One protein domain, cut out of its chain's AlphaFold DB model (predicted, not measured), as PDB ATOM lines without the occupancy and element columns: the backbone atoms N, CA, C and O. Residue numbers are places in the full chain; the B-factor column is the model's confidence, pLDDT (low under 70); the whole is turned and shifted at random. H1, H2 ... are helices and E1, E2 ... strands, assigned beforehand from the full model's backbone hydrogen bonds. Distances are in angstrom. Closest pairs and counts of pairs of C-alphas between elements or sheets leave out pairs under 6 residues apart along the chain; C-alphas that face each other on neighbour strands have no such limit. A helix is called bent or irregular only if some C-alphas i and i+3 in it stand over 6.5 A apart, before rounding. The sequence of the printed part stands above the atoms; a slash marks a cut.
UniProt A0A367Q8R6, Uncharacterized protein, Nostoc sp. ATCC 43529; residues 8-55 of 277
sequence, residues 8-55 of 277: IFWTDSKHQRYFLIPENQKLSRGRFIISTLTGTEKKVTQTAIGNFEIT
ATOM      1  N   ILE A   8      67.113  44.405 -31.301       84.88
ATOM      2  CA  ILE A   8      67.088  44.242 -29.853       84.88
ATOM      3  C   ILE A   8      68.206  45.098 -29.275       84.88
ATOM      4  O   ILE A   8      69.340  45.053 -29.758       84.88
ATOM      5  N   PHE A   9      67.871  45.865 -28.243       84.69
ATOM      6  CA  PHE A   9      68.831  46.633 -27.470       84.69
ATOM      7  C   PHE A   9      69.551  45.740 -26.465       84.69
ATOM      8  O   PHE A   9      68.915  44.993 -25.716       84.69
ATOM      9  N   TRP A  10      70.877  45.825 -26.475       87.50
ATOM     10  CA  TRP A  10      71.757  45.133 -25.549       87.50
ATOM     11  C   TRP A  10      72.737  46.117 -24.928       87.50
ATOM     12  O   TRP A  10      73.170  47.073 -25.572       87.50
ATOM     13  N   THR A  11      73.160  45.816 -23.712       85.00
ATOM     14  CA  THR A  11      74.211  46.536 -23.000       85.00
ATOM     15  C   THR A  11      75.268  45.560 -22.496       85.00
ATOM     16  O   THR A  11      75.031  44.352 -22.479       85.00
ATOM     17  N   ASP A  12      76.468  46.037 -22.178       83.62
ATOM     18  CA  ASP A  12      77.469  45.211 -21.508       83.62
ATOM     19  C   ASP A  12      77.211  45.128 -19.999       83.62
ATOM     20  O   ASP A  12      76.428  45.885 -19.439       83.62
ATOM     21  N   SER A  13      77.902  44.219 -19.310       77.25
ATOM     22  CA  SER A  13      77.712  43.989 -17.867       77.25
ATOM     23  C   SER A  13      78.043  45.187 -16.963       77.25
ATOM     24  O   SER A  13      77.965  45.063 -15.748       77.25
ATOM     25  N   LYS A  14      78.558  46.280 -17.530       73.50
ATOM     26  CA  LYS A  14      78.897  47.514 -16.815       73.50
ATOM     27  C   LYS A  14      78.037  48.696 -17.256       73.50
ATOM     28  O   LYS A  14      78.300  49.796 -16.793       73.50
ATOM     29  N   HIS A  15      77.093  48.486 -18.171       70.12
ATOM     30  CA  HIS A  15      76.239  49.532 -18.725       70.12
ATOM     31  C   HIS A  15      76.997  50.685 -19.402       70.12
ATOM     32  O   HIS A  15      76.513  51.800 -19.471       70.12
ATOM     33  N   GLN A  16      78.190  50.418 -19.939       76.25
ATOM     34  CA  GLN A  16      79.057  51.421 -20.574       76.25
ATOM     35  C   GLN A  16      79.047  51.339 -22.099       76.25
ATOM     36  O   GLN A  16      79.548  52.237 -22.779       76.25
ATOM     37  N   ARG A  17      78.559  50.231 -22.664       81.50
ATOM     38  CA  ARG A  17      78.544  50.001 -24.112       81.50
ATOM     39  C   ARG A  17      77.176  49.527 -24.554       81.50
ATOM     40  O   ARG A  17      76.583  48.647 -23.934       81.50
ATOM     41  N   TYR A  18      76.714  50.079 -25.668       86.19
ATOM     42  CA  TYR A  18      75.353  49.899 -26.158       86.19
ATOM     43  C   TYR A  18      75.366  49.255 -27.530       86.19
ATOM     44  O   TYR A  18      76.166  49.630 -28.386       86.19
ATOM     45  N   PHE A  19      74.464  48.306 -27.759       90.00
ATOM     46  CA  PHE A  19      74.410  47.560 -29.008       90.00
ATOM     47  C   PHE A  19      72.971  47.414 -29.503       90.00
ATOM     48  O   PHE A  19      72.086  47.007 -28.754       90.00
ATOM     49  N   LEU A  20      72.747  47.666 -30.793       90.56
ATOM     50  CA  LEU A  20      71.491  47.341 -31.475       90.56
ATOM     51  C   LEU A  20      71.710  46.154 -32.401       90.56
ATOM     52  O   LEU A  20      72.211  46.285 -33.519       90.56
ATOM     53  N   ILE A  21      71.327  44.975 -31.920       90.94
ATOM     54  CA  ILE A  21      71.594  43.712 -32.602       90.94
ATOM     55  C   ILE A  21      70.284  43.180 -33.187       90.94
ATOM     56  O   ILE A  21      69.312  43.029 -32.445       90.94
ATOM     57  N   PRO A  22      70.226  42.841 -34.489       90.19
ATOM     58  CA  PRO A  22      69.057  42.183 -35.058       90.19
ATOM     59  C   PRO A  22      68.737  40.889 -34.305       90.19
ATOM     60  O   PRO A  22      69.630  40.083 -34.050       90.19
ATOM     61  N   GLU A  23      67.465  40.655 -33.995       83.50
ATOM     62  CA  GLU A  23      67.001  39.502 -33.211       83.50
ATOM     63  C   GLU A  23      67.527  38.159 -33.742       83.50
ATOM     64  O   GLU A  23      67.989  37.301 -32.989       83.50
ATOM     65  N   ASN A  24      67.536  38.017 -35.067       85.00
ATOM     66  CA  ASN A  24      67.954  36.800 -35.760       85.00
ATOM     67  C   ASN A  24      69.464  36.742 -36.053       85.00
ATOM     68  O   ASN A  24      69.933  35.824 -36.736       85.00
ATOM     69  N   GLN A  25      70.242  37.714 -35.570       86.94
ATOM     70  CA  GLN A  25      71.682  37.751 -35.778       86.94
ATOM     71  C   GLN A  25      72.359  36.631 -34.985       86.94
ATOM     72  O   GLN A  25      72.307  36.564 -33.755       86.94
ATOM     73  N   LYS A  26      73.076  35.759 -35.696       88.06
ATOM     74  CA  LYS A  26      73.928  34.751 -35.062       88.06
ATOM     75  C   LYS A  26      75.224  35.411 -34.602       88.06
ATOM     76  O   LYS A  26      76.034  35.835 -35.424       88.06
ATOM     77  N   LEU A  27      75.408  35.488 -33.288       90.25
ATOM     78  CA  LEU A  27      76.626  35.994 -32.659       90.25
ATOM     79  C   LEU A  27      77.553  34.832 -32.302       90.25
ATOM     80  O   LEU A  27      77.110  33.785 -31.826       90.25
ATOM     81  N   SER A  28      78.852  35.021 -32.522       91.38
ATOM     82  CA  SER A  28      79.853  34.030 -32.121       91.38
ATOM     83  C   SER A  28      79.970  33.995 -30.600       91.38
ATOM     84  O   SER A  28      80.082  35.043 -29.963       91.38
ATOM     85  N   ARG A  29      79.955  32.792 -30.013       91.62
ATOM     86  CA  ARG A  29      80.090  32.600 -28.560       91.62
ATOM     87  C   ARG A  29      81.472  33.031 -28.079       91.62
ATOM     88  O   ARG A  29      82.478  32.676 -28.686       91.62
ATOM     89  N   GLY A  30      81.514  33.744 -26.960       91.56
ATOM     90  CA  GLY A  30      82.757  34.222 -26.357       91.56
ATOM     91  C   GLY A  30      82.639  34.412 -24.850       91.56
ATOM     92  O   GLY A  30      81.875  33.707 -24.200       91.56
ATOM     93  N   ARG A  31      83.435  35.330 -24.290       90.56
ATOM     94  CA  ARG A  31      83.459  35.638 -22.846       90.56
ATOM     95  C   ARG A  31      82.863  37.003 -22.496       90.56
ATOM     96  O   ARG A  31      82.694  37.278 -21.318       90.56
ATOM     97  N   PHE A  32      82.582  37.843 -23.492       89.38
ATOM     98  CA  PHE A  32      81.993  39.160 -23.277       89.38
ATOM     99  C   PHE A  32      80.498  38.988 -23.007       89.38
ATOM    100  O   PHE A  32      79.826  38.317 -23.788       89.38
ATOM    101  N   ILE A  33      80.001  39.521 -21.893       87.81
ATOM    102  CA  ILE A  33      78.599  39.385 -21.490       87.81
ATOM    103  C   ILE A  33      77.845  40.610 -21.991       87.81
ATOM    104  O   ILE A  33      78.286  41.735 -21.765       87.81
ATOM    105  N   ILE A  34      76.733  40.363 -22.675       88.12
ATOM    106  CA  ILE A  34      75.734  41.376 -22.997       88.12
ATOM    107  C   ILE A  34      74.379  40.963 -22.428       88.12
ATOM    108  O   ILE A  34      74.064  39.771 -22.427       88.12
ATOM    109  N   SER A  35      73.579  41.928 -22.004       82.00
ATOM    110  CA  SER A  35      72.232  41.740 -21.461       82.00
ATOM    111  C   SER A  35      71.214  42.580 -22.233       82.00
ATOM    112  O   SER A  35      71.535  43.664 -22.716       82.00
ATOM    113  N   THR A  36      69.997  42.059 -22.410       76.94
ATOM    114  CA  THR A  36      68.841  42.852 -22.862       76.94
ATOM    115  C   THR A  36      68.204  43.591 -21.694       76.94
ATOM    116  O   THR A  36      68.437  43.245 -20.539       76.94
ATOM    117  N   LEU A  37      67.289  44.509 -22.024       63.47
ATOM    118  CA  LEU A  37      66.372  45.131 -21.063       63.47
ATOM    119  C   LEU A  37      65.671  44.075 -20.204       63.47
ATOM    120  O   LEU A  37      65.668  44.149 -18.997       63.47
ATOM    121  N   THR A  38      65.166  43.007 -20.812       56.72
ATOM    122  CA  THR A  38      64.437  41.938 -20.110       56.72
ATOM    123  C   THR A  38      65.326  40.989 -19.290       56.72
ATOM    124  O   THR A  38      64.923  39.860 -19.017       56.72
ATOM    125  N   GLY A  39      66.572  41.365 -18.984       61.88
ATOM    126  CA  GLY A  39      67.512  40.542 -18.217       61.88
ATOM    127  C   GLY A  39      68.047  39.315 -18.965       61.88
ATOM    128  O   GLY A  39      68.680  38.442 -18.372       61.88
ATOM    129  N   THR A  40      67.818  39.204 -20.279       78.31
ATOM    130  CA  THR A  40      68.347  38.077 -21.059       78.31
ATOM    131  C   THR A  40      69.828  38.281 -21.325       78.31
ATOM    132  O   THR A  40      70.208  39.192 -22.054       78.31
ATOM    133  N   GLU A  41      70.668  37.385 -20.820       86.69
ATOM    134  CA  GLU A  41      72.114  37.453 -21.027       86.69
ATOM    135  C   GLU A  41      72.615  36.581 -22.186       86.69
ATOM    136  O   GLU A  41      72.143  35.466 -22.437       86.69
ATOM    137  N   LYS A  42      73.662  37.051 -22.872       89.62
ATOM    138  CA  LYS A  42      74.431  36.278 -23.855       89.62
ATOM    139  C   LYS A  42      75.930  36.488 -23.682       89.62
ATOM    140  O   LYS A  42      76.415  37.598 -23.498       89.62
ATOM    141  N   LYS A  43      76.686  35.398 -23.851       92.06
ATOM    142  CA  LYS A  43      78.154  35.411 -23.901       92.06
ATOM    143  C   LYS A  43      78.648  35.376 -25.342       92.06
ATOM    144  O   LYS A  43      78.472  34.378 -26.044       92.06
ATOM    145  N   VAL A  44      79.299  36.446 -25.776       92.88
ATOM    146  CA  VAL A  44      79.676  36.701 -27.171       92.88
ATOM    147  C   VAL A  44      81.153  37.075 -27.300       92.88
ATOM    148  O   VAL A  44      81.842  37.348 -26.313       92.88
ATOM    149  N   THR A  45      81.696  37.029 -28.516       93.12
ATOM    150  CA  THR A  45      83.004  37.632 -28.803       93.12
ATOM    151  C   THR A  45      82.830  39.121 -29.077       93.12
ATOM    152  O   THR A  45      81.901  39.525 -29.772       93.12
ATOM    153  N   GLN A  46      83.754  39.949 -28.588       88.56
ATOM    154  CA  GLN A  46      83.697  41.402 -28.791       88.56
ATOM    155  C   GLN A  46      83.724  41.776 -30.285       88.56
ATOM    156  O   GLN A  46      83.020  42.676 -30.729       88.56
ATOM    157  N   THR A  47      84.453  41.001 -31.093       90.62
ATOM    158  CA  THR A  47      84.491  41.147 -32.555       90.62
ATOM    159  C   THR A  47      83.154  40.860 -33.240       90.62
ATOM    160  O   THR A  47      82.906  41.404 -34.309       90.62
ATOM    161  N   ALA A  48      82.287  40.025 -32.654       89.88
ATOM    162  CA  ALA A  48      80.984  39.701 -33.239       89.88
ATOM    163  C   ALA A  48      79.943  40.804 -33.017       89.88
ATOM    164  O   ALA A  48      78.942  40.827 -33.730       89.88
ATOM    165  N   ILE A  49      80.170  41.691 -32.042       90.62
ATOM    166  CA  ILE A  49      79.232  42.757 -31.672       90.62
ATOM    167  C   ILE A  49      79.706  44.164 -32.036       90.62
ATOM    168  O   ILE A  49      78.889  45.075 -32.058       90.62
ATOM    169  N   GLY A  50      80.990  44.350 -32.366       87.62
ATOM    170  CA  GLY A  50      81.565  45.683 -32.595       87.62
ATOM    171  C   GLY A  50      80.861  46.507 -33.680       87.62
ATOM    172  O   GLY A  50      80.741  47.714 -33.541       87.62
ATOM    173  N   ASN A  51      80.320  45.868 -34.722       91.06
ATOM    174  CA  ASN A  51      79.591  46.570 -35.791       91.06
ATOM    175  C   ASN A  51      78.162  46.987 -35.402       91.06
ATOM    176  O   ASN A  51      77.506  47.685 -36.170       91.06
ATOM    177  N   PHE A  52      77.665  46.510 -34.263       91.75
ATOM    178  CA  PHE A  52      76.339  46.835 -33.739       91.75
ATOM    179  C   PHE A  52      76.404  47.852 -32.601       91.75
ATOM    180  O   PHE A  52      75.363  48.205 -32.052       91.75
ATOM    181  N   GLU A  53      77.608  48.284 -32.226       91.94
ATOM    182  CA  GLU A  53      77.816  49.262 -31.170       91.94
ATOM    183  C   GLU A  53      77.305  50.633 -31.609       91.94
ATOM    184  O   GLU A  53      77.578  51.093 -32.720       91.94
ATOM    185  N   ILE A  54      76.540  51.271 -30.730       88.50
ATOM    186  CA  ILE A  54      75.978  52.602 -30.939       88.50
ATOM    187  C   ILE A  54      76.512  53.565 -29.884       88.50
ATOM    188  O   ILE A  54      76.995  53.155 -28.828       88.50
ATOM    189  N   THR A  55      76.431  54.862 -30.173       84.06
ATOM    190  CA  THR A  55      76.792  55.897 -29.203       84.06
ATOM    191  C   THR A  55      75.765  55.958 -28.077       84.06
ATOM    192  O   THR A  55      74.595  55.638 -28.275       84.06
TER     193      THR A  55
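This is residues 8 to 55 of the 277 residues of an uncharacterized protein of Nostoc sp. ATCC 43529 (UniProt A0A367Q8R6). This is a small, partly closed barrel: a strongly twisted sheet of four strands, made of the hairpins E1-E2 and E3-E4, curls round like part of a barrel wall, and the short helix H1 sits at the open side, near E2 and E3. The edge strands E2 and E4 stay apart, and E3, the longest strand, bends sharply within the wall. The printed part has 48 residues, with four named strands and one named helix in the order E1, E2, E3, E4, H1; the sheet's order is E2, E1, E3, E4, with antiparallel neighbours, and the class is mixed, helices and strands. The whole is compact and rounded, with a radius of gyration of the C-alphas of 9.4 A and spans of 20 by 19 by 18 A.

E1, residues 8 to 12, begins at C-alpha 8 at (67.088, 44.242, -29.853) and is 13.4 A long from first to last C-alpha. E2, residues 18 to 22, is also 13.4 A long. E3, residues 29 to 36, is 16.3 A long, begins at C-alpha 29 at (80.090, 32.600, -28.560) and bends by 92 degrees at residue 32. E4, residues 41 to 44, is 9.8 A long. H1, residues 46 to 52, is 10.4 A long and ends at C-alpha 52 at (76.339, 46.835, -33.739). H1 is irregular: C-alphas 48 and 51 are 7.5 A apart.

E1 and E2 form an antiparallel hairpin at 144 degrees between directions, with N 10 and O 19 at 2.8 A. The inner strands E1 and E3 are antiparallel at 116 degrees, with N 11 and O 35 at 2.9 A. E3 and E4 form the other hairpin at 148 degrees, with N 34 and O 42 at 2.9 A. H1 is on the sheet at a height of 7.2 A, over none of the strands, but only just: 2 of its 7 C-alphas fall on E2. The closest C-alphas of E2 and H1 are those of Phe 19 and Phe 52, 5.2 A apart; those of E3 and H1 are Phe 32 and Gln 46, 6.2 A apart. In H1, 1 of 3 O i to N i+4 pairs and 2 of 4 O i to N i+3 pairs are within hydrogen-bond range. After H1, residues 53 to 54 pair antiparallel with residues 18 to 19 of E2.

The two C-alphas farthest apart are those of Lys 14 and Asn 24, at 24.4 A. The printed part has no cut and no long link; the link from E2 to E3 is short, and the others are tight. The mean pLDDT of the printed part is 85.1, and residues 37 to 39 are under 70.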